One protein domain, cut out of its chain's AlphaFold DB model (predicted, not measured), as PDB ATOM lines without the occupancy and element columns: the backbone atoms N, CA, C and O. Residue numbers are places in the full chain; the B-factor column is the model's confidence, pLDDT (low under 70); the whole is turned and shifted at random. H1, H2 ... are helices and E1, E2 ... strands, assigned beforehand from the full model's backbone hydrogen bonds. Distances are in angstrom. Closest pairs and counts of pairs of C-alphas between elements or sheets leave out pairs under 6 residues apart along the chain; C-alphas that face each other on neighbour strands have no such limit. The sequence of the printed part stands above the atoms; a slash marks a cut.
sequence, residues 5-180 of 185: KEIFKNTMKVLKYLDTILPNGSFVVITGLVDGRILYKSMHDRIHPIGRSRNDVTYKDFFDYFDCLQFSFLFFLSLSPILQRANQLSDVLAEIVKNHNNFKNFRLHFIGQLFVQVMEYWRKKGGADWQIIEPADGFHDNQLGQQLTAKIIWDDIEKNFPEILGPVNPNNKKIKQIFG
ATOM      1  N   LYS A   5      24.363 -14.252  27.119       98.19
ATOM      2  CA  LYS A   5      24.471 -13.920  25.690       98.19
ATOM      3  C   LYS A   5      23.106 -13.884  24.996       98.19
ATOM      4  O   LYS A   5      22.865 -13.027  24.145       98.19
ATOM      5  N   GLU A   6      22.219 -14.814  25.339       98.44
ATOM      6  CA  GLU A   6      20.873 -14.880  24.769       98.44
ATOM      7  C   GLU A   6      19.993 -13.731  25.259       98.44
ATOM      8  O   GLU A   6      19.351 -13.091  24.426       98.44
ATOM      9  N   ILE A   7      19.991 -13.413  26.564       98.19
ATOM     10  CA  ILE A   7      19.190 -12.285  27.067       98.19
ATOM     11  C   ILE A   7      19.680 -10.963  26.484       98.19
ATOM     12  O   ILE A   7      18.851 -10.142  26.098       98.19
ATOM     13  N   PHE A   8      20.996 -10.790  26.309       98.56
ATOM     14  CA  PHE A   8      21.537  -9.612  25.638       98.56
ATOM     15  C   PHE A   8      21.004  -9.491  24.209       98.56
ATOM     16  O   PHE A   8      20.408  -8.480  23.835       98.56
ATOM     17  N   LYS A   9      21.171 -10.554  23.410       98.56
ATOM     18  CA  LYS A   9      20.739 -10.583  22.007       98.56
ATOM     19  C   LYS A   9      19.238 -10.323  21.876       98.56
ATOM     20  O   LYS A   9      18.827  -9.549  21.011       98.56
ATOM     21  N   ASN A  10      18.431 -10.964  22.716       98.56
ATOM     22  CA  ASN A  10      16.976 -10.861  22.664       98.56
ATOM     23  C   ASN A  10      16.499  -9.473  23.102       98.56
ATOM     24  O   ASN A  10      15.686  -8.870  22.405       98.56
ATOM     25  N   THR A  11      17.066  -8.926  24.179       98.44
ATOM     26  CA  THR A  11      16.726  -7.582  24.672       98.44
ATOM     27  C   THR A  11      17.108  -6.520  23.649       98.44
ATOM     28  O   THR A  11      16.264  -5.726  23.251       98.44
ATOM     29  N   MET A  12      18.331  -6.557  23.107       98.44
ATOM     30  CA  MET A  12      18.756  -5.604  22.075       98.44
ATOM     31  C   MET A  12      17.915  -5.696  20.797       98.44
ATOM     32  O   MET A  12      17.700  -4.680  20.138       98.44
ATOM     33  N   LYS A  13      17.423  -6.888  20.433       98.56
ATOM     34  CA  LYS A  13      16.484  -7.048  19.312       98.56
ATOM     35  C   LYS A  13      15.162  -6.325  19.591       98.56
ATOM     36  O   LYS A  13      14.686  -5.611  18.713       98.56
ATOM     37  N   VAL A  14      14.598  -6.487  20.790       98.50
ATOM     38  CA  VAL A  14      13.357  -5.807  21.198       98.50
ATOM     39  C   VAL A  14      13.558  -4.298  21.250       98.50
ATOM     40  O   VAL A  14      12.776  -3.578  20.645       98.50
ATOM     41  N   LEU A  15      14.626  -3.809  21.880       98.56
ATOM     42  CA  LEU A  15      14.894  -2.373  21.993       98.56
ATOM     43  C   LEU A  15      15.066  -1.695  20.629       98.56
ATOM     44  O   LEU A  15      14.502  -0.632  20.388       98.56
ATOM     45  N   LYS A  16      15.774  -2.342  19.694       98.38
ATOM     46  CA  LYS A  16      15.877  -1.854  18.310       98.38
ATOM     47  C   LYS A  16      14.527  -1.819  17.606       98.38
ATOM     48  O   LYS A  16      14.288  -0.904  16.831       98.38
ATOM     49  N   TYR A  17      13.663  -2.802  17.853       98.62
ATOM     50  CA  TYR A  17      12.310  -2.794  17.305       98.62
ATOM     51  C   TYR A  17      11.459  -1.677  17.921       98.62
ATOM     52  O   TYR A  17      10.836  -0.922  17.181       98.62
ATOM     53  N   LEU A  18      11.490  -1.510  19.247       98.62
ATOM     54  CA  LEU A  18      10.815  -0.409  19.936       98.62
ATOM     55  C   LEU A  18      11.238   0.956  19.378       98.62
ATOM     56  O   LEU A  18      10.391   1.826  19.213       98.62
ATOM     57  N   ASP A  19      12.502   1.119  18.976       98.56
ATOM     58  CA  ASP A  19      13.006   2.382  18.410       98.56
ATOM     59  C   ASP A  19      12.429   2.678  17.022       98.56
ATOM     60  O   ASP A  19      12.551   3.791  16.528       98.56
ATOM     61  N   THR A  20      11.777   1.705  16.383       98.38
ATOM     62  CA  THR A  20      11.087   1.909  15.099       98.38
ATOM     63  C   THR A  20       9.615   2.277  15.253       98.38
ATOM     64  O   THR A  20       9.033   2.793  14.303       98.38
ATOM     65  N   ILE A  21       9.013   2.013  16.419       98.50
ATOM     66  CA  ILE A  21       7.561   2.148  16.617       98.50
ATOM     67  C   ILE A  21       7.173   3.149  17.703       98.50
ATOM     68  O   ILE A  21       6.074   3.695  17.652       98.50
ATOM     69  N   LEU A  22       8.037   3.380  18.693       98.44
ATOM     70  CA  LEU A  22       7.746   4.319  19.765       98.44
ATOM     71  C   LEU A  22       7.921   5.755  19.252       98.44
ATOM     72  O   LEU A  22       8.926   6.044  18.600       98.44
ATOM     73  N   PRO A  23       6.978   6.669  19.545       98.19
ATOM     74  CA  PRO A  23       7.148   8.084  19.245       98.19
ATOM     75  C   PRO A  23       8.362   8.668  19.964       98.19
ATOM     76  O   PRO A  23       8.703   8.241  21.070       98.19
ATOM     77  N   ASN A  24       8.971   9.690  19.365       97.75
ATOM     78  CA  ASN A  24      10.070  10.408  19.995       97.75
ATOM     79  C   ASN A  24       9.647  11.008  21.349       97.75
ATOM     80  O   ASN A  24       8.554  11.558  21.476       97.75
ATOM     81  N   GLY A  25      10.533  10.915  22.342       96.06
ATOM     82  CA  GLY A  25      10.271  11.315  23.726       96.06
ATOM     83  C   GLY A  25       9.706  10.201  24.614       96.06
ATOM     84  O   GLY A  25       9.370  10.466  25.765       96.06
ATOM     85  N   SER A  26       9.617   8.967  24.115       97.94
ATOM     86  CA  SER A  26       9.161   7.812  24.896       97.94
ATOM     87  C   SER A  26      10.159   7.412  25.999       97.94
ATOM     88  O   SER A  26      11.312   7.851  26.045       97.94
ATOM     89  N   PHE A  27       9.723   6.537  26.905       97.19
ATOM     90  CA  PHE A  27      10.534   6.033  28.012       97.19
ATOM     91  C   PHE A  27      10.305   4.538  28.199       97.19
ATOM     92  O   PHE A  27       9.164   4.080  28.183       97.19
ATOM     93  N   VAL A  28      11.384   3.775  28.357       97.94
ATOM     94  CA  VAL A  28      11.331   2.319  28.520       97.94
ATOM     95  C   VAL A  28      12.040   1.938  29.813       97.94
ATOM     96  O   VAL A  28      13.228   2.208  29.992       97.94
ATOM     97  N   VAL A  29      11.306   1.271  30.702       97.31
ATOM     98  CA  VAL A  29      11.833   0.730  31.958       97.31
ATOM     99  C   VAL A  29      12.106  -0.758  31.786       97.31
ATOM    100  O   VAL A  29      11.234  -1.515  31.364       97.31
ATOM    101  N   ILE A  30      13.317  -1.182  32.135       97.56
ATOM    102  CA  ILE A  30      13.716  -2.585  32.213       97.56
ATOM    103  C   ILE A  30      13.832  -2.962  33.689       97.56
ATOM    104  O   ILE A  30      14.549  -2.316  34.449       97.56
ATOM    105  N   THR A  31      13.156  -4.029  34.103       96.88
ATOM    106  CA  THR A  31      13.240  -4.535  35.477       96.88
ATOM    107  C   THR A  31      14.192  -5.725  35.559       96.88
ATOM    108  O   THR A  31      14.226  -6.571  34.665       96.88
ATOM    109  N   GLY A  32      14.949  -5.816  36.651       94.44
ATOM    110  CA  GLY A  32      15.718  -7.017  36.978       94.44
ATOM    111  C   GLY A  32      14.814  -8.216  37.285       94.44
ATOM    112  O   GLY A  32      13.636  -8.063  37.609       94.44
ATOM    113  N   LEU A  33      15.380  -9.418  37.199       92.12
ATOM    114  CA  LEU A  33      14.700 -10.652  37.579       92.12
ATOM    115  C   LEU A  33      14.640 -10.779  39.109       92.12
ATOM    116  O   LEU A  33      15.469 -10.231  39.837       92.12
ATOM    117  N   VAL A  34      13.653 -11.530  39.592       86.56
ATOM    118  CA  VAL A  34      13.447 -11.776  41.024       86.56
ATOM    119  C   VAL A  34      14.371 -12.887  41.529       86.56
ATOM    120  O   VAL A  34      14.570 -13.905  40.865       86.56
ATOM    121  N   ASP A  35      14.893 -12.716  42.745       79.81
ATOM    122  CA  ASP A  35      15.485 -13.806  43.522       79.81
ATOM    123  C   ASP A  35      14.374 -14.705  44.080       79.81
ATOM    124  O   ASP A  35      13.742 -14.395  45.093       79.81
ATOM    125  N   GLY A  36      14.139 -15.834  43.411       77.69
ATOM    126  CA  GLY A  36      13.051 -16.753  43.741       77.69
ATOM    127  C   GLY A  36      13.126 -17.374  45.141       77.69
ATOM    128  O   GLY A  36      12.094 -17.796  45.652       77.69
ATOM    129  N   ARG A  37      14.285 -17.379  45.824       79.62
ATOM    130  CA  ARG A  37      14.421 -17.977  47.176       79.62
ATOM    131  C   ARG A  37      13.465 -17.363  48.189       79.62
ATOM    132  O   ARG A  37      13.093 -18.006  49.170       79.62
ATOM    133  N   ILE A  38      13.086 -16.111  47.950       83.19
ATOM    134  CA  ILE A  38      12.167 -15.374  48.802       83.19
ATOM    135  C   ILE A  38      10.791 -16.042  48.877       83.19
ATOM    136  O   ILE A  38      10.167 -16.005  49.933       83.19
ATOM    137  N   LEU A  39      10.362 -16.726  47.812       85.19
ATOM    138  CA  LEU A  39       9.088 -17.436  47.763       85.19
ATOM    139  C   LEU A  39       9.116 -18.647  48.690       85.19
ATOM    140  O   LEU A  39       8.289 -18.739  49.592       85.19
ATOM    141  N   TYR A  40      10.131 -19.511  48.547       85.69
ATOM    142  CA  TYR A  40      10.287 -20.667  49.430       85.69
ATOM    143  C   TYR A  40      10.349 -20.220  50.885       85.69
ATOM    144  O   TYR A  40       9.510 -20.633  51.677       85.69
ATOM    145  N   LYS A  41      11.269 -19.297  51.210       88.50
ATOM    146  CA  LYS A  41      11.471 -18.771  52.569       88.50
ATOM    147  C   LYS A  41      10.189 -18.198  53.182       88.50
ATOM    148  O   LYS A  41       9.999 -18.297  54.390       88.50
ATOM    149  N   SER A  42       9.334 -17.583  52.370       91.06
ATOM    150  CA  SER A  42       8.097 -16.966  52.851       91.06
ATOM    151  C   SER A  42       6.954 -17.967  53.007       91.06
ATOM    152  O   SER A  42       6.071 -17.745  53.836       91.06
ATOM    153  N   MET A  43       6.952 -19.053  52.227       93.00
ATOM    154  CA  MET A  43       5.773 -19.903  52.049       93.00
ATOM    155  C   MET A  43       5.916 -21.320  52.612       93.00
ATOM    156  O   MET A  43       4.902 -21.863  53.036       93.00
ATOM    157  N   HIS A  44       7.116 -21.917  52.650       92.31
ATOM    158  CA  HIS A  44       7.283 -23.378  52.761       92.31
ATOM    159  C   HIS A  44       6.564 -24.030  53.956       92.31
ATOM    160  O   HIS A  44       5.926 -25.063  53.773       92.31
ATOM    161  N   ASP A  45       6.598 -23.412  55.142       95.31
ATOM    162  CA  ASP A  45       5.959 -23.937  56.364       95.31
ATOM    163  C   ASP A  45       4.476 -23.561  56.502       95.31
ATOM    164  O   ASP A  45       3.797 -23.969  57.447       95.31
ATOM    165  N   ARG A  46       3.951 -22.732  55.599       97.00
ATOM    166  CA  ARG A  46       2.562 -22.274  55.664       97.00
ATOM    167  C   ARG A  46       1.636 -23.340  55.096       97.00
ATOM    168  O   ARG A  46       2.003 -24.087  54.196       97.00
ATOM    169  N   ILE A  47       0.404 -23.366  55.589       98.19
ATOM    170  CA  ILE A  47      -0.632 -24.277  55.099       98.19
ATOM    171  C   ILE A  47      -1.170 -23.768  53.764       98.19
ATOM    172  O   ILE A  47      -1.659 -22.638  53.676       98.19
ATOM    173  N   HIS A  48      -1.096 -24.614  52.738       97.44
ATOM    174  CA  HIS A  48      -1.685 -24.347  51.432       97.44
ATOM    175  C   HIS A  48      -3.223 -24.326  51.548       97.44
ATOM    176  O   HIS A  48      -3.776 -25.096  52.340       97.44
ATOM    177  N   PRO A  49      -3.963 -23.520  50.756       98.19
ATOM    178  CA  PRO A  49      -5.427 -23.487  50.803       98.19
ATOM    179  C   PRO A  49      -6.110 -24.861  50.759       98.19
ATOM    180  O   PRO A  49      -7.086 -25.077  51.476       98.19
ATOM    181  N   ILE A  50      -5.569 -25.814  49.993       97.50
ATOM    182  CA  ILE A  50      -6.110 -27.183  49.905       97.50
ATOM    183  C   ILE A  50      -5.973 -27.979  51.214       97.50
ATOM    184  O   ILE A  50      -6.825 -28.812  51.505       97.50
ATOM    185  N   GLY A  51      -4.955 -27.687  52.029       97.75
ATOM    186  CA  GLY A  51      -4.742 -28.294  53.345       97.75
ATOM    187  C   GLY A  51      -5.447 -27.557  54.478       97.75
ATOM    188  O   GLY A  51      -5.385 -27.983  55.626       97.75
ATOM    189  N   ARG A  52      -6.133 -26.439  54.205       96.31
ATOM    190  CA  ARG A  52      -6.664 -25.551  55.254       96.31
ATOM    191  C   ARG A  52      -7.715 -26.209  56.146       96.31
ATOM    192  O   ARG A  52      -7.835 -25.838  57.309       96.31
ATOM    193  N   SER A  53      -8.482 -27.162  55.615       97.19
ATOM    194  CA  SER A  53      -9.559 -27.821  56.368       97.19
ATOM    195  C   SER A  53      -9.050 -28.802  57.431       97.19
ATOM    196  O   SER A  53      -9.700 -28.958  58.461       97.19
ATOM    197  N   ARG A  54      -7.897 -29.442  57.198       98.00
ATOM    198  CA  ARG A  54      -7.327 -30.479  58.078       98.00
ATOM    199  C   ARG A  54      -5.933 -30.139  58.602       98.00
ATOM    200  O   ARG A  54      -5.401 -30.882  59.418       98.00
ATOM    201  N   ASN A  55      -5.377 -29.010  58.170       97.25
ATOM    202  CA  ASN A  55      -4.035 -28.553  58.507       97.25
ATOM    203  C   ASN A  55      -2.949 -29.582  58.131       97.25
ATOM    204  O   ASN A  55      -2.028 -29.826  58.906       97.25
ATOM    205  N   ASP A  56      -3.092 -30.206  56.958       98.00
ATOM    206  CA  ASP A  56      -2.344 -31.402  56.541       98.00
ATOM    207  C   ASP A  56      -1.561 -31.243  55.228       98.00
ATOM    208  O   ASP A  56      -0.894 -32.183  54.807       98.00
ATOM    209  N   VAL A  57      -1.615 -30.067  54.591       98.06
ATOM    210  CA  VAL A  57      -0.828 -29.769  53.383       98.06
ATOM    211  C   VAL A  57      -0.160 -28.410  53.519       98.06
ATOM    212  O   VAL A  57      -0.827 -27.370  53.527       98.06
ATOM    213  N   THR A  58       1.166 -28.410  53.606       97.31
ATOM    214  CA  THR A  58       1.988 -27.198  53.543       97.31
ATOM    215  C   THR A  58       2.288 -26.800  52.094       97.31
ATOM    216  O   THR A  58       2.107 -27.594  51.169       97.31
ATOM    217  N   TYR A  59       2.778 -25.577  51.863       94.12
ATOM    218  CA  TYR A  59       3.316 -25.215  50.545       94.12
ATOM    219  C   TYR A  59       4.512 -26.084  50.162       94.12
ATOM    220  O   TYR A  59       4.674 -26.375  48.984       94.12
ATOM    221  N   LYS A  60       5.324 -26.541  51.125       92.56
ATOM    222  CA  LYS A  60       6.396 -27.498  50.838       92.56
ATOM    223  C   LYS A  60       5.839 -28.790  50.232       92.56
ATOM    224  O   LYS A  60       6.325 -29.210  49.190       92.56
ATOM    225  N   ASP A  61       4.805 -29.377  50.836       94.19
ATOM    226  CA  ASP A  61       4.173 -30.602  50.318       94.19
ATOM    227  C   ASP A  61       3.575 -30.374  48.920       94.19
ATOM    228  O   ASP A  61       3.710 -31.210  48.026       94.19
ATOM    229  N   PHE A  62       2.947 -29.212  48.716       92.31
ATOM    230  CA  PHE A  62       2.407 -28.797  47.423       92.31
ATOM    231  C   PHE A  62       3.501 -28.667  46.349       92.31
ATOM    232  O   PHE A  62       3.343 -29.195  45.248       92.31
ATOM    233  N   PHE A  63       4.626 -28.020  46.668       88.69
ATOM    234  CA  PHE A  63       5.760 -27.874  45.751       88.69
ATOM    235  C   PHE A  63       6.412 -29.222  45.434       88.69
ATOM    236  O   PHE A  63       6.631 -29.517  44.260       88.69
ATOM    237  N   ASP A  64       6.635 -30.072  46.441       89.06
ATOM    238  CA  ASP A  64       7.217 -31.408  46.262       89.06
ATOM    239  C   ASP A  64       6.338 -32.284  45.345       89.06
ATOM    240  O   ASP A  64       6.842 -33.001  44.474       89.06
ATOM    241  N   TYR A  65       5.009 -32.194  45.485       91.38
ATOM    242  CA  TYR A  65       4.062 -32.879  44.603       91.38
ATOM    243  C   TYR A  65       4.164 -32.387  43.149       91.38
ATOM    244  O   TYR A  65       4.248 -33.195  42.222       91.38
ATOM    245  N   PHE A  66       4.206 -31.069  42.934       88.94
ATOM    246  CA  PHE A  66       4.330 -30.482  41.595       88.94
ATOM    247  C   PHE A  66       5.682 -30.794  40.939       88.94
ATOM    248  O   PHE A  66       5.735 -31.027  39.726       88.94
ATOM    249  N   ASP A  67       6.764 -30.815  41.719       85.06
ATOM    250  CA  ASP A  67       8.100 -31.196  41.256       85.06
ATOM    251  C   ASP A  67       8.111 -32.662  40.805       85.06
ATOM    252  O   ASP A  67       8.622 -32.972  39.727       85.06
ATOM    253  N   CYS A  68       7.478 -33.557  41.573       88.81
ATOM    254  CA  CYS A  68       7.338 -34.971  41.218       88.81
ATOM    255  C   CYS A  68       6.595 -35.168  39.887       88.81
ATOM    256  O   CYS A  68       6.993 -36.000  39.070       88.81
ATOM    257  N   LEU A  69       5.560 -34.363  39.636       90.44
ATOM    258  CA  LEU A  69       4.810 -34.373  38.378       90.44
ATOM    259  C   LEU A  69       5.530 -33.675  37.216       90.44
ATOM    260  O   LEU A  69       5.012 -33.681  36.101       90.44
ATOM    261  N   GLN A  70       6.686 -33.049  37.460       85.88
ATOM    262  CA  GLN A  70       7.388 -32.198  36.491       85.88
ATOM    263  C   GLN A  70       6.515 -31.047  35.952       85.88
ATOM    264  O   GLN A  70       6.751 -30.533  34.860       85.88
ATOM    265  N   PHE A  71       5.511 -30.632  36.730       80.00
ATOM    266  CA  PHE A  71       4.610 -29.519  36.412       80.00
ATOM    267  C   PHE A  71       4.949 -28.251  37.203       80.00
ATOM    268  O   PHE A  71       4.330 -27.202  37.045       80.00
ATOM    269  N   SER A  72       5.938 -28.349  38.083       69.31
ATOM    270  CA  SER A  72       6.329 -27.263  38.956       69.31
ATOM    271  C   SER A  72       6.836 -26.049  38.194       69.31
ATOM    272  O   SER A  72       7.859 -26.080  37.508       69.31
ATOM    273  N   PHE A  73       6.171 -24.927  38.451       64.88
ATOM    274  CA  PHE A  73       6.695 -23.588  38.202       64.88
ATOM    275  C   PHE A  73       7.838 -23.229  39.167       64.88
ATOM    276  O   PHE A  73       8.336 -22.109  39.113       64.88
ATOM    277  N   LEU A  74       8.223 -24.153  40.063       61.38
ATOM    278  CA  LEU A  74       9.044 -23.956  41.259       61.38
ATOM    279  C   LEU A  74      10.151 -25.007  41.459       61.38
ATOM    280  O   LEU A  74      10.837 -24.947  42.482       61.38
ATOM    281  N   PHE A  75      10.479 -25.810  40.431       53.72
ATOM    282  CA  PHE A  75      11.728 -26.608  40.349       53.72
ATOM    283  C   PHE A  75      12.999 -25.753  40.613       53.72
ATOM    284  O   PHE A  75      14.123 -26.229  40.752       53.72
ATOM    285  N   PHE A  76      12.803 -24.435  40.657       57.00
ATOM    286  CA  PHE A  76      13.746 -23.340  40.749       57.00
ATOM    287  C   PHE A  76      14.107 -22.903  42.180       57.00
ATOM    288  O   PHE A  76      15.070 -22.152  42.334       57.00
ATOM    289  N   LEU A  77      13.373 -23.327  43.218       54.72
ATOM    290  CA  LEU A  77      13.506 -22.749  44.568       54.72
ATOM    291  C   LEU A  77      14.672 -23.284  45.412       54.72
ATOM    292  O   LEU A  77      15.078 -22.617  46.364       54.72
ATOM    293  N   SER A  78      15.232 -24.446  45.071       51.16
ATOM    294  CA  SER A  78      16.248 -25.128  45.891       51.16
ATOM    295  C   SER A  78      17.644 -25.209  45.254       51.16
ATOM    296  O   SER A  78      18.599 -25.603  45.923       51.16
ATOM    297  N   LEU A  79      17.812 -24.805  43.986       57.88
ATOM    298  CA  LEU A  79      19.063 -24.995  43.240       57.88
ATOM    299  C   LEU A  79      19.871 -23.690  43.111       57.88
ATOM    300  O   LEU A  79      19.527 -22.783  42.350       57.88
ATOM    301  N   SER A  80      21.016 -23.627  43.800       61.25
ATOM    302  CA  SER A  80      21.956 -22.490  43.777       61.25
ATOM    303  C   SER A  80      22.386 -21.978  42.383       61.25
ATOM    304  O   SER A  80      22.549 -20.760  42.248       61.25
ATOM    305  N   PRO A  81      22.512 -22.801  41.313       64.12
ATOM    306  CA  PRO A  81      22.922 -22.309  39.990       64.12
ATOM    307  C   PRO A  81      21.872 -21.424  39.296       64.12
ATOM    308  O   PRO A  81      22.204 -20.605  38.438       64.12
ATOM    309  N   ILE A  82      20.597 -21.573  39.657       66.81
ATOM    310  CA  ILE A  82      19.464 -20.872  39.034       66.81
ATOM    311  C   ILE A  82      19.369 -19.440  39.566       66.81
ATOM    312  O   ILE A  82      19.176 -18.499  38.798       66.81
ATOM    313  N   LEU A  83      19.614 -19.255  40.864       68.31
ATOM    314  CA  LEU A  83      19.771 -17.932  41.466       68.31
ATOM    315  C   LEU A  83      20.903 -17.150  40.803       68.31
ATOM    316  O   LEU A  83      20.736 -15.989  40.426       68.31
ATOM    317  N   GLN A  84      22.064 -17.797  40.672       81.38
ATOM    318  CA  GLN A  84      23.213 -17.177  40.030       81.38
ATOM    319  C   GLN A  84      22.839 -16.732  38.617       81.38
ATOM    320  O   GLN A  84      23.230 -15.647  38.193       81.38
ATOM    321  N   ARG A  85      22.003 -17.516  37.923       89.06
ATOM    322  CA  ARG A  85      21.488 -17.126  36.618       89.06
ATOM    323  C   ARG A  85      20.602 -15.881  36.677       89.06
ATOM    324  O   ARG A  85      20.837 -14.986  35.879       89.06
ATOM    325  N   ALA A  86      19.622 -15.784  37.574       89.81
ATOM    326  CA  ALA A  86      18.741 -14.608  37.647       89.81
ATOM    327  C   ALA A  86      19.520 -13.298  37.881       89.81
ATOM    328  O   ALA A  86      19.262 -12.296  37.207       89.81
ATOM    329  N   ASN A  87      20.528 -13.334  38.760       90.50
ATOM    330  CA  ASN A  87      21.419 -12.196  38.992       90.50
ATOM    331  C   ASN A  87      22.268 -11.879  37.754       90.50
ATOM    332  O   ASN A  87      22.222 -10.753  37.279       90.50
ATOM    333  N   GLN A  88      22.917 -12.879  37.141       94.44
ATOM    334  CA  GLN A  88      23.681 -12.694  35.895       94.44
ATOM    335  C   GLN A  88      22.842 -12.068  34.774       94.44
ATOM    336  O   GLN A  88      23.324 -11.226  34.024       94.44
ATOM    337  N   LEU A  89      21.587 -12.498  34.625       96.19
ATOM    338  CA  LEU A  89      20.686 -11.942  33.619       96.19
ATOM    339  C   LEU A  89      20.304 -10.495  33.956       96.19
ATOM    340  O   LEU A  89      20.278  -9.659  33.058       96.19
ATOM    341  N   SER A  90      20.060 -10.190  35.231       96.50
ATOM    342  CA  SER A  90      19.782  -8.825  35.697       96.50
ATOM    343  C   SER A  90      20.979  -7.891  35.505       96.50
ATOM    344  O   SER A  90      20.787  -6.753  35.086       96.50
ATOM    345  N   ASP A  91      22.199  -8.381  35.731       97.25
ATOM    346  CA  ASP A  91      23.437  -7.630  35.500       97.25
ATOM    347  C   ASP A  91      23.580  -7.261  34.019       97.25
ATOM    348  O   ASP A  91      23.837  -6.107  33.691       97.25
ATOM    349  N   VAL A  92      23.299  -8.200  33.104       98.19
ATOM    350  CA  VAL A  92      23.289  -7.918  31.656       98.19
ATOM    351  C   VAL A  92      22.247  -6.857  31.292       98.19
ATOM    352  O   VAL A  92      22.517  -5.989  30.462       98.19
ATOM    353  N   LEU A  93      21.052  -6.903  31.887       98.31
ATOM    354  CA  LEU A  93      20.016  -5.892  31.648       98.31
ATOM    355  C   LEU A  93      20.457  -4.506  32.144       98.31
ATOM    356  O   LEU A  93      20.274  -3.516  31.434       98.31
ATOM    357  N   ALA A  94      21.090  -4.438  33.317       98.00
ATOM    358  CA  ALA A  94      21.664  -3.207  33.850       98.00
ATOM    359  C   ALA A  94      22.789  -2.664  32.950       98.00
ATOM    360  O   ALA A  94      22.829  -1.470  32.649       98.00
ATOM    361  N   GLU A  95      23.677  -3.539  32.467       98.12
ATOM    362  CA  GLU A  95      24.745  -3.187  31.527       98.12
ATOM    363  C   GLU A  95      24.200  -2.665  30.196       98.12
ATOM    364  O   GLU A  95      24.757  -1.714  29.645       98.12
ATOM    365  N   ILE A  96      23.097  -3.228  29.690       98.19
ATOM    366  CA  ILE A  96      22.431  -2.717  28.486       98.19
ATOM    367  C   ILE A  96      21.984  -1.276  28.690       98.19
ATOM    368  O   ILE A  96      22.316  -0.417  27.875       98.19
ATOM    369  N   VAL A  97      21.270  -0.994  29.781       97.44
ATOM    370  CA  VAL A  97      20.807   0.369  30.071       97.44
ATOM    371  C   VAL A  97      21.987   1.318  30.271       97.44
ATOM    372  O   VAL A  97      21.946   2.447  29.796       97.44
ATOM    373  N   LYS A  98      23.073   0.866  30.902       96.94
ATOM    374  CA  LYS A  98      24.269   1.689  31.111       96.94
ATOM    375  C   LYS A  98      25.015   2.012  29.810       96.94
ATOM    376  O   LYS A  98      25.471   3.140  29.640       96.94
ATOM    377  N   ASN A  99      25.154   1.041  28.907       97.25
ATOM    378  CA  ASN A  99      26.069   1.131  27.762       97.25
ATOM    379  C   ASN A  99      25.374   1.388  26.412       97.25
ATOM    380  O   ASN A  99      26.042   1.752  25.447       97.25
ATOM    381  N   HIS A 100      24.055   1.198  26.321       93.19
ATOM    382  CA  HIS A 100      23.290   1.288  25.071       93.19
ATOM    383  C   HIS A 100      22.111   2.271  25.149       93.19
ATOM    384  O   HIS A 100      21.138   2.131  24.413       93.19
ATOM    385  N   ASN A 101      22.175   3.291  26.010       89.06
ATOM    386  CA  ASN A 101      21.127   4.316  26.126       89.06
ATOM    387  C   ASN A 101      21.227   5.409  25.043       89.06
ATOM    388  O   ASN A 101      21.278   6.598  25.341       89.06
ATOM    389  N   ASN A 102      21.330   4.999  23.779       92.38
ATOM    390  CA  ASN A 102      21.520   5.882  22.625       92.38
ATOM    391  C   ASN A 102      20.462   5.666  21.528       92.38
ATOM    392  O   ASN A 102      20.738   5.870  20.344       92.38
ATOM    393  N   PHE A 103      19.263   5.233  21.922       97.19
ATOM    394  CA  PHE A 103      18.104   5.101  21.039       97.19
ATOM    395  C   PHE A 103      17.547   6.475  20.652       97.19
ATOM    396  O   PHE A 103      17.685   7.444  21.399       97.19
ATOM    397  N   LYS A 104      16.948   6.579  19.460       97.75
ATOM    398  CA  LYS A 104      16.485   7.866  18.923       97.75
ATOM    399  C   LYS A 104      15.183   8.315  19.567       97.75
ATOM    400  O   LYS A 104      15.006   9.509  19.779       97.75
ATOM    401  N   ASN A 105      14.279   7.374  19.827       98.25
ATOM    402  CA  ASN A 105      12.902   7.686  20.189       98.25
ATOM    403  C   ASN A 105      12.595   7.539  21.679       98.25
ATOM    404  O   ASN A 105      11.569   8.045  22.133       98.25
ATOM    405  N   PHE A 106      13.456   6.878  22.453       97.81
ATOM    406  CA  PHE A 106      13.230   6.696  23.882       97.81
ATOM    407  C   PHE A 106      14.509   6.703  24.710       97.81
ATOM    408  O   PHE A 106      15.596   6.407  24.219       97.81
ATOM    409  N   ARG A 107      14.344   6.982  26.004       96.19
ATOM    410  CA  ARG A 107      15.376   6.763  27.024       96.19
ATOM    411  C   ARG A 107      15.123   5.460  27.772       96.19
ATOM    412  O   ARG A 107      13.973   5.064  27.967       96.19
ATOM    413  N   LEU A 108      16.206   4.819  28.194       97.31
ATOM    414  CA  LEU A 108      16.181   3.622  29.023       97.31
ATOM    415  C   LEU A 108      16.423   3.933  30.493       97.31
ATOM    416  O   LEU A 108      17.262   4.772  30.828       97.31
ATOM    417  N   HIS A 109      15.751   3.163  31.344       97.12
ATOM    418  CA  HIS A 109      16.000   3.098  32.779       97.12
ATOM    419  C   HIS A 109      15.951   1.655  33.283       97.12
ATOM    420  O   HIS A 109      15.221   0.826  32.737       97.12
ATOM    421  N   PHE A 110      16.743   1.350  34.310       97.88
ATOM    422  CA  PHE A 110      16.818   0.025  34.916       97.88
ATOM    423  C   PHE A 110      16.415   0.073  36.386       97.88
ATOM    424  O   PHE A 110      16.993   0.832  37.162       97.88
ATOM    425  N   ILE A 111      15.494  -0.809  36.782       97.12
ATOM    426  CA  ILE A 111      15.111  -1.008  38.184       97.12
ATOM    427  C   ILE A 111      15.492  -2.429  38.609       97.12
ATOM    428  O   ILE A 111      14.848  -3.414  38.241       97.12
ATOM    429  N   GLY A 112      16.563  -2.540  39.395       94.44
ATOM    430  CA  GLY A 112      17.058  -3.810  39.928       94.44
ATOM    431  C   GLY A 112      16.325  -4.259  41.195       94.44
ATOM    432  O   GLY A 112      15.866  -3.436  41.983       94.44
ATOM    433  N   GLN A 113      16.247  -5.578  41.409       89.56
ATOM    434  CA  GLN A 113      15.683  -6.201  42.621       89.56
ATOM    435  C   GLN A 113      14.299  -5.660  43.034       89.56
ATOM    436  O   GLN A 113      13.995  -5.553  44.220       89.56
ATOM    437  N   LEU A 114      13.449  -5.321  42.061       93.81
ATOM    438  CA  LEU A 114      12.171  -4.636  42.282       93.81
ATOM    439  C   LEU A 114      11.304  -5.311  43.360       93.81
ATOM    440  O   LEU A 114      10.823  -4.650  44.275       93.81
ATOM    441  N   PHE A 115      11.173  -6.636  43.319       91.44
ATOM    442  CA  PHE A 115      10.345  -7.354  44.290       91.44
ATOM    443  C   PHE A 115      10.923  -7.352  45.718       91.44
ATOM    444  O   PHE A 115      10.173  -7.344  46.692       91.44
ATOM    445  N   VAL A 116      12.251  -7.278  45.872       92.31
ATOM    446  CA  VAL A 116      12.885  -7.114  47.192       92.31
ATOM    447  C   VAL A 116      12.496  -5.762  47.788       92.31
ATOM    448  O   VAL A 116      12.117  -5.700  48.957       92.31
ATOM    449  N   GLN A 117      12.508  -4.701  46.976       95.56
ATOM    450  CA  GLN A 117      12.085  -3.363  47.398       95.56
ATOM    451  C   GLN A 117      10.607  -3.345  47.824       95.56
ATOM    452  O   GLN A 117      10.260  -2.743  48.842       95.56
ATOM    453  N   VAL A 118       9.744  -4.059  47.093       96.56
ATOM    454  CA  VAL A 118       8.321  -4.229  47.432       96.56
ATOM    455  C   VAL A 118       8.150  -4.915  48.786       96.56
ATOM    456  O   VAL A 118       7.421  -4.415  49.646       96.56
ATOM    457  N   MET A 119       8.860  -6.020  49.023       95.44
ATOM    458  CA  MET A 119       8.795  -6.715  50.308       95.44
ATOM    459  C   MET A 119       9.338  -5.872  51.463       95.44
ATOM    460  O   MET A 119       8.746  -5.834  52.538       95.44
ATOM    461  N   GLU A 120      10.440  -5.148  51.258       96.19
ATOM    462  CA  GLU A 120      10.959  -4.217  52.262       96.19
ATOM    463  C   GLU A 120       9.955  -3.122  52.607       96.19
ATOM    464  O   GLU A 120       9.779  -2.795  53.784       96.19
ATOM    465  N   TYR A 121       9.288  -2.566  51.597       97.69
ATOM    466  CA  TYR A 121       8.227  -1.594  51.803       97.69
ATOM    467  C   TYR A 121       7.079  -2.195  52.619       97.69
ATOM    468  O   TYR A 121       6.644  -1.590  53.600       97.69
ATOM    469  N   TRP A 122       6.624  -3.402  52.273       98.00
ATOM    470  CA  TRP A 122       5.537  -4.073  52.982       98.00
ATOM    471  C   TRP A 122       5.891  -4.387  54.441       98.00
ATOM    472  O   TRP A 122       5.122  -4.062  55.348       98.00
ATOM    473  N   ARG A 123       7.105  -4.891  54.698       97.62
ATOM    474  CA  ARG A 123       7.620  -5.115  56.060       97.62
ATOM    475  C   ARG A 123       7.667  -3.835  56.886       97.62
ATOM    476  O   ARG A 123       7.254  -3.837  58.043       97.62
ATOM    477  N   LYS A 124       8.092  -2.711  56.295       98.06
ATOM    478  CA  LYS A 124       8.080  -1.393  56.965       98.06
ATOM    479  C   LYS A 124       6.669  -0.918  57.331       98.06
ATOM    480  O   LYS A 124       6.529  -0.069  58.205       98.06
ATOM    481  N   LYS A 125       5.629  -1.452  56.685       97.50
ATOM    482  CA  LYS A 125       4.217  -1.209  57.020       97.50
ATOM    483  C   LYS A 125       3.640  -2.230  58.009       97.50
ATOM    484  O   LYS A 125       2.448  -2.178  58.288       97.50
ATOM    485  N   GLY A 126       4.469  -3.119  58.561       98.00
ATOM    486  CA  GLY A 126       4.055  -4.168  59.499       98.00
ATOM    487  C   GLY A 126       3.546  -5.442  58.822       98.00
ATOM    488  O   GLY A 126       3.023  -6.326  59.495       98.00
ATOM    489  N   GLY A 127       3.685  -5.536  57.500       97.75
ATOM    490  CA  GLY A 127       3.307  -6.704  56.725       97.75
ATOM    491  C   GLY A 127       4.335  -7.833  56.765       97.75
ATOM    492  O   GLY A 127       5.510  -7.627  57.071       97.75
ATOM    493  N   ALA A 128       3.897  -9.037  56.411       97.06
ATOM    494  CA  ALA A 128       4.747 -10.207  56.227       97.06
ATOM    495  C   ALA A 128       4.816 -10.610  54.747       97.06
ATOM    496  O   ALA A 128       3.816 -10.535  54.034       97.06
ATOM    497  N   ASP A 129       5.984 -11.080  54.308       95.31
ATOM    498  CA  ASP A 129       6.308 -11.377  52.902       95.31
ATOM    499  C   ASP A 129       5.293 -12.312  52.214       95.31
ATOM    500  O   ASP A 129       4.906 -12.089  51.071       95.31
ATOM    501  N   TRP A 130       4.778 -13.316  52.928       96.12
ATOM    502  CA  TRP A 130       3.784 -14.261  52.401       96.12
ATOM    503  C   TRP A 130       2.439 -13.621  52.032       96.12
ATOM    504  O   TRP A 130       1.676 -14.196  51.266       96.12
ATOM    505  N   GLN A 131       2.114 -12.449  52.590       97.62
ATOM    506  CA  GLN A 131       0.816 -11.796  52.376       97.62
ATOM    507  C   GLN A 131       0.682 -11.174  50.990       97.62
ATOM    508  O   GLN A 131      -0.430 -10.826  50.598       97.62
ATOM    509  N   ILE A 132       1.791 -11.003  50.271       97.06
ATOM    510  CA  ILE A 132       1.808 -10.427  48.924       97.06
ATOM    511  C   ILE A 132       2.055 -11.477  47.835       97.06
ATOM    512  O   ILE A 132       2.257 -11.117  46.682       97.06
ATOM    513  N   ILE A 133       2.042 -12.762  48.196       95.62
ATOM    514  CA  ILE A 133       2.179 -13.897  47.279       95.62
ATOM    515  C   ILE A 133       0.785 -14.498  47.043       95.62
ATOM    516  O   ILE A 133      -0.057 -14.508  47.947       95.62
ATOM    517  N   GLU A 134       0.518 -14.966  45.827       96.12
ATOM    518  CA  GLU A 134      -0.723 -15.641  45.453       96.12
ATOM    519  C   GLU A 134      -0.883 -16.944  46.243       96.12
ATOM    520  O   GLU A 134      -0.032 -17.836  46.169       96.12
ATOM    521  N   PRO A 135      -1.968 -17.102  47.020       96.12
ATOM    522  CA  PRO A 135      -2.124 -18.274  47.861       96.12
ATOM    523  C   PRO A 135      -2.382 -19.555  47.061       96.12
ATOM    524  O   PRO A 135      -2.132 -20.635  47.589       96.12
ATOM    525  N   ALA A 136      -2.896 -19.461  45.832       94.44
ATOM    526  CA  ALA A 136      -3.259 -20.633  45.037       94.44
ATOM    527  C   ALA A 136      -2.053 -21.341  44.403       94.44
ATOM    528  O   ALA A 136      -2.075 -22.562  44.282       94.44
ATOM    529  N   ASP A 137      -1.027 -20.591  43.991       92.38
ATOM    530  CA  ASP A 137       0.172 -21.147  43.353       92.38
ATOM    531  C   ASP A 137       1.440 -21.006  44.207       92.38
ATOM    532  O   ASP A 137       2.404 -21.741  43.996       92.38
ATOM    533  N   GLY A 138       1.446 -20.109  45.200       91.31
ATOM    534  CA  GLY A 138       2.610 -19.853  46.044       91.31
ATOM    535  C   GLY A 138       3.800 -19.254  45.287       91.31
ATOM    536  O   GLY A 138       4.933 -19.380  45.754       91.31
ATOM    537  N   PHE A 139       3.557 -18.637  44.129       90.56
ATOM    538  CA  PHE A 139       4.577 -18.182  43.192       90.56
ATOM    539  C   PHE A 139       4.399 -16.723  42.776       90.56
ATOM    540  O   PHE A 139       5.303 -15.917  43.007       90.56
ATOM    541  N   HIS A 140       3.269 -16.379  42.156       92.75
ATOM    542  CA  HIS A 140       3.048 -15.022  41.661       92.75
ATOM    543  C   HIS A 140       2.853 -14.052  42.825       92.75
ATOM    544  O   HIS A 140       2.436 -14.437  43.917       92.75
ATOM    545  N   ASP A 141       3.146 -12.777  42.611       93.56
ATOM    546  CA  ASP A 141       2.677 -11.740  43.514       93.56
ATOM    547  C   ASP A 141       1.174 -11.517  43.312       93.56
ATOM    548  O   ASP A 141       0.661 -11.521  42.194       93.56
ATOM    549  N   ASN A 142       0.455 -11.351  44.419       96.75
ATOM    550  CA  ASN A 142      -0.989 -11.155  44.381       96.75
ATOM    551  C   ASN A 142      -1.356  -9.703  44.063       96.75
ATOM    552  O   ASN A 142      -0.492  -8.842  43.901       96.75
ATOM    553  N   GLN A 143      -2.652  -9.397  44.025       97.94
ATOM    554  CA  GLN A 143      -3.135  -8.045  43.732       97.94
ATOM    555  C   GLN A 143      -2.498  -6.951  44.612       97.94
ATOM    556  O   GLN A 143      -2.178  -5.871  44.113       97.94
ATOM    557  N   LEU A 144      -2.288  -7.216  45.907       97.81
ATOM    558  CA  LEU A 144      -1.602  -6.276  46.797       97.81
ATOM    559  C   LEU A 144      -0.119  -6.155  46.420       97.81
ATOM    560  O   LEU A 144       0.393  -5.040  46.337       97.81
ATOM    561  N   GLY A 145       0.559  -7.275  46.159       96.94
ATOM    562  CA  GLY A 145       1.942  -7.285  45.672       96.94
ATOM    563  C   GLY A 145       2.118  -6.457  44.398       96.94
ATOM    564  O   GLY A 145       2.955  -5.558  44.368       96.94
ATOM    565  N   GLN A 146       1.243  -6.652  43.414       97.69
ATOM    566  CA  GLN A 146       1.223  -5.911  42.152       97.69
ATOM    567  C   GLN A 146       0.977  -4.406  42.357       97.69
ATOM    568  O   GLN A 146       1.669  -3.569  41.772       97.69
ATOM    569  N   GLN A 147       0.042  -4.032  43.238       98.19
ATOM    570  CA  GLN A 147      -0.199  -2.628  43.584       98.19
ATOM    571  C   GLN A 147       1.043  -1.976  44.211       98.19
ATOM    572  O   GLN A 147       1.388  -0.836  43.888       98.19
ATOM    573  N   LEU A 148       1.727  -2.688  45.109       98.19
ATOM    574  CA  LEU A 148       2.953  -2.201  45.731       98.19
ATOM    575  C   LEU A 148       4.102  -2.118  44.721       98.19
ATOM    576  O   LEU A 148       4.845  -1.140  44.748       98.19
ATOM    577  N   THR A 149       4.213  -3.069  43.794       97.62
ATOM    578  CA  THR A 149       5.153  -3.010  42.665       97.62
ATOM    579  C   THR A 149       4.946  -1.738  41.844       97.62
ATOM    580  O   THR A 149       5.901  -0.991  41.625       97.62
ATOM    581  N   ALA A 150       3.701  -1.433  41.465       98.00
ATOM    582  CA  ALA A 150       3.371  -0.204  40.743       98.00
ATOM    583  C   ALA A 150       3.754   1.054  41.537       98.00
ATOM    584  O   ALA A 150       4.302   1.995  40.967       98.00
ATOM    585  N   LYS A 151       3.536   1.052  42.859       98.00
ATOM    586  CA  LYS A 151       3.976   2.145  43.732       98.00
ATOM    587  C   LYS A 151       5.496   2.328  43.714       98.00
ATOM    588  O   LYS A 151       5.951   3.458  43.597       98.00
ATOM    589  N   ILE A 152       6.274   1.254  43.845       98.12
ATOM    590  CA  ILE A 152       7.741   1.352  43.856       98.12
ATOM    591  C   ILE A 152       8.262   1.875  42.515       98.12
ATOM    592  O   ILE A 152       9.132   2.740  42.505       98.12
ATOM    593  N   ILE A 153       7.694   1.415  41.395       97.81
ATOM    594  CA  ILE A 153       8.031   1.946  40.067       97.81
ATOM    595  C   ILE A 153       7.669   3.435  39.972       97.81
ATOM    596  O   ILE A 153       8.480   4.227  39.499       97.81
ATOM    597  N   TRP A 154       6.474   3.828  40.428       97.94
ATOM    598  CA  TRP A 154       6.041   5.226  40.407       97.94
ATOM    599  C   TRP A 154       6.979   6.124  41.214       97.94
ATOM    600  O   TRP A 154       7.467   7.116  40.683       97.94
ATOM    601  N   ASP A 155       7.266   5.756  42.465       97.75
ATOM    602  CA  ASP A 155       8.137   6.524  43.358       97.75
ATOM    603  C   ASP A 155       9.560   6.657  42.771       97.75
ATOM    604  O   ASP A 155      10.199   7.702  42.903       97.75
ATOM    605  N   ASP A 156      10.066   5.611  42.108       97.62
ATOM    606  CA  ASP A 156      11.376   5.622  41.453       97.62
ATOM    607  C   ASP A 156      11.412   6.562  40.235       97.62
ATOM    608  O   ASP A 156      12.336   7.370  40.106       97.62
ATOM    609  N   ILE A 157      10.387   6.520  39.377       97.25
ATOM    610  CA  ILE A 157      10.282   7.416  38.217       97.25
ATOM    611  C   ILE A 157      10.052   8.860  38.674       97.25
ATOM    612  O   ILE A 157      10.722   9.758  38.179       97.25
ATOM    613  N   GLU A 158       9.158   9.104  39.634       97.38
ATOM    614  CA  GLU A 158       8.875  10.448  40.155       97.38
ATOM    615  C   GLU A 158      10.128  11.098  40.750       97.38
ATOM    616  O   GLU A 158      10.373  12.289  40.563       97.38
ATOM    617  N   LYS A 159      10.960  10.308  41.433       96.94
ATOM    618  CA  LYS A 159      12.197  10.796  42.038       96.94
ATOM    619  C   LYS A 159      13.306  11.047  41.017       96.94
ATOM    620  O   LYS A 159      14.015  12.045  41.135       96.94
ATOM    621  N   ASN A 160      13.514  10.122  40.081       95.81
ATOM    622  CA  ASN A 160      14.702  10.123  39.223       95.81
ATOM    623  C   ASN A 160      14.450  10.715  37.827       95.81
ATOM    624  O   ASN A 160      15.389  11.209  37.206       95.81
ATOM    625  N   PHE A 161      13.206  10.670  37.343       95.94
ATOM    626  CA  PHE A 161      12.785  11.113  36.008       95.94
ATOM    627  C   PHE A 161      11.400  11.798  36.035       95.94
ATOM    628  O   PHE A 161      10.510  11.412  35.266       95.94
ATOM    629  N   PRO A 162      11.168  12.808  36.902       95.94
ATOM    630  CA  PRO A 162       9.859  13.458  37.036       95.94
ATOM    631  C   PRO A 162       9.334  14.035  35.714       95.94
ATOM    632  O   PRO A 162       8.127  14.101  35.492       95.94
ATOM    633  N   GLU A 163      10.229  14.421  34.801       94.81
ATOM    634  CA  GLU A 163       9.876  14.929  33.479       94.81
ATOM    635  C   GLU A 163       9.136  13.908  32.602       94.81
ATOM    636  O   GLU A 163       8.414  14.308  31.692       94.81
ATOM    637  N   ILE A 164       9.280  12.605  32.878       94.25
ATOM    638  CA  ILE A 164       8.579  11.536  32.155       94.25
ATOM    639  C   ILE A 164       7.110  11.430  32.568       94.25
ATOM    640  O   ILE A 164       6.267  11.117  31.731       94.25
ATOM    641  N   LEU A 165       6.783  11.715  33.832       95.88
ATOM    642  CA  LEU A 165       5.395  11.706  34.313       95.88
ATOM    643  C   LEU A 165       4.606  12.925  33.819       95.88
ATOM    644  O   LEU A 165       3.376  12.900  33.769       95.88
ATOM    645  N   GLY A 166       5.321  13.984  33.433       95.06
ATOM    646  CA  GLY A 166       4.737  15.265  33.077       95.06
ATOM    647  C   GLY A 166       4.190  16.023  34.294       95.06
ATOM    648  O   GLY A 166       4.095  15.496  35.405       95.06
ATOM    649  N   PRO A 167       3.841  17.306  34.120       96.50
ATOM    650  CA  PRO A 167       3.269  18.096  35.196       96.50
ATOM    651  C   PRO A 167       1.833  17.660  35.495       96.50
ATOM    652  O   PRO A 167       1.084  17.235  34.611       96.50
ATOM    653  N   VAL A 168       1.398  17.887  36.735       97.38
ATOM    654  CA  VAL A 168      -0.024  17.794  37.082       97.38
ATOM    655  C   VAL A 168      -0.807  18.774  36.207       97.38
ATOM    656  O   VAL A 168      -0.578  19.983  36.253       97.38
ATOM    657  N   ASN A 169      -1.748  18.261  35.414       98.06
ATOM    658  CA  ASN A 169      -2.547  19.097  34.525       98.06
ATOM    659  C   ASN A 169      -3.443  20.058  35.346       98.06
ATOM    660  O   ASN A 169      -4.331  19.601  36.078       98.06
ATOM    661  N   PRO A 170      -3.275  21.391  35.209       98.38
ATOM    662  CA  PRO A 170      -4.012  22.373  36.009       98.38
ATOM    663  C   PRO A 170      -5.522  22.364  35.728       98.38
ATOM    664  O   PRO A 170      -6.314  22.838  36.543       98.38
ATOM    665  N   ASN A 171      -5.943  21.787  34.600       98.44
ATOM    666  CA  ASN A 171      -7.340  21.704  34.197       98.44
ATOM    667  C   ASN A 171      -8.052  20.444  34.701       98.44
ATOM    668  O   ASN A 171      -9.236  20.297  34.415       98.44
ATOM    669  N   ASN A 172      -7.401  19.560  35.467       98.31
ATOM    670  CA  ASN A 172      -8.015  18.312  35.953       98.31
ATOM    671  C   ASN A 172      -9.379  18.538  36.630       98.31
ATOM    672  O   ASN A 172     -10.340  17.820  36.354       98.31
ATOM    673  N   LYS A 173      -9.506  19.589  37.456       98.31
ATOM    674  CA  LYS A 173     -10.789  19.953  38.086       98.31
ATOM    675  C   LYS A 173     -11.856  20.342  37.055       98.31
ATOM    676  O   LYS A 173     -12.998  19.913  37.178       98.31
ATOM    677  N   LYS A 174     -11.482  21.117  36.034       98.50
ATOM    678  CA  LYS A 174     -12.381  21.563  34.960       98.50
ATOM    679  C   LYS A 174     -12.796  20.403  34.050       98.50
ATOM    680  O   LYS A 174     -13.963  20.308  33.691       98.50
ATOM    681  N   ILE A 175     -11.866  19.505  33.722       98.44
ATOM    682  CA  ILE A 175     -12.141  18.287  32.948       98.44
ATOM    683  C   ILE A 175     -13.202  17.456  33.668       98.44
ATOM    684  O   ILE A 175     -14.231  17.157  33.074       98.44
ATOM    685  N   LYS A 176     -13.014  17.178  34.963       98.00
ATOM    686  CA  LYS A 176     -13.989  16.418  35.758       98.00
ATOM    687  C   LYS A 176     -15.362  17.097  35.833       98.00
ATOM    688  O   LYS A 176     -16.379  16.417  35.813       98.00
ATOM    689  N   GLN A 177     -15.408  18.428  35.911       98.38
ATOM    690  CA  GLN A 177     -16.671  19.180  35.916       98.38
ATOM    691  C   GLN A 177     -17.441  19.075  34.592       98.38
ATOM    692  O   GLN A 177     -18.665  19.019  34.619       98.38
ATOM    693  N   ILE A 178     -16.743  19.071  33.451       98.38
ATOM    694  CA  ILE A 178     -17.369  19.060  32.117       98.38
ATOM    695  C   ILE A 178     -17.670  17.632  31.650       98.38
ATOM    696  O   ILE A 178     -18.716  17.388  31.058       98.38
ATOM    697  N   PHE A 179     -16.752  16.699  31.903       98.12
ATOM    698  CA  PHE A 179     -16.764  15.357  31.317       98.12
ATOM    699  C   PHE A 179     -17.014  14.239  32.334       98.12
ATOM    700  O   PHE A 179     -17.025  13.074  31.952       98.12
ATOM    701  N   GLY A 180     -17.203  14.560  33.619       97.38
ATOM    702  CA  GLY A 180     -17.500  13.569  34.651       97.38
ATOM    703  C   GLY A 180     -16.396  12.519  34.798       97.38
ATOM    704  O   GLY A 180     -15.251  12.851  35.107       97.38
TER     705      GLY A 180
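What this domain is: This is residues 5 to 180 of the 185 residues of the protein "AOAH" of Sepia pharaonis (UniProt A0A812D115). A narrow ribbon of two parallel strands, E1 and E2, forms the middle layer, with helices H1 and H4 over one face and H7 over the other. H2, H5 and H6 gather beyond one end of the ribbon, H3 lies farther out at that end, and residues 167 to 180, with H9, stick out as an arm near the other end. The 176 printed residues hold nine named helices and two named strands, in the order H1 E1 H2 H3 H4 E2 H5 H6 H7 H8 H9; the class is mostly helix. The whole is loose, with a radius of gyration of the C-alphas of 20.3 A, and spans 57 by 49 by 27 A.

How they stand to each other: H1, residues 5 to 21, touches H4, residues 80 to 99, with its residues 7 to 12 alone, at a steep tilt of 39 degrees, the same way; the closest C-alphas, of Phe 8 and Val 92, are 6.5 A apart. E1, residues 26 to 31, and E2, residues 106 to 111, are parallel neighbours at 22 degrees, with N 30 and O 109 at 2.8 A and N 109 and O 28 at 3.0 A within hydrogen-bond range. With H2, residues 37 to 43, H3, residues 59 to 68, and H4 they form a strand-helix-strand unit, two parallel neighbour strands joined through helices. H2 and H3 only just touch, with 3 pairs of C-alphas within 8 A, the closest Met 43 and Tyr 59 at 6.0 A. The closest C-alphas of H4 and E2, Val 97 and Leu 108, are 5.8 A apart. H5, residues 114 to 124, touches H7, residues 143 to 160, about perpendicular at 77 degrees; the C-alphas of Val 118 and Thr 149, the closest, are 5.9 A apart. H6, residues 129 to 132, touches H2, the closest C-alphas being Ser 42 and Trp 130 at 5.1 A. H8, residues 162 to 165, and H7 touch only at the corner, and only just, with 3 pairs of C-alphas within 8 A, the closest Glu 158 and Leu 165 at 6.9 A. H9, residues 172 to 179, touches no helix. Every O i to N i+4 pair is within hydrogen-bond range in H2, H3, H4, H5, H7 and H9, and 11 of 13 are in H1; H6 and H8 are too short for such a pair.

Where its parts are: H1 begins at C-alpha 5 (24.471, -13.920, 25.690) and is 25.0 A long. H4 measures 28.8 A and H7 25.9 A; E1 measures 16.8 A and E2 16.4 A. H9 ends at C-alpha 179 (-16.764, 15.357, 31.317).

The domain as a whole: The two C-alphas farthest apart, of Cys 68 and Lys 174, are 60.2 A apart. The printed part has no cut; the links H2 to H3 and H3 to H4 are long. Residues 72 to 83, of which 80 to 83 belong to H4, have pLDDT under 70.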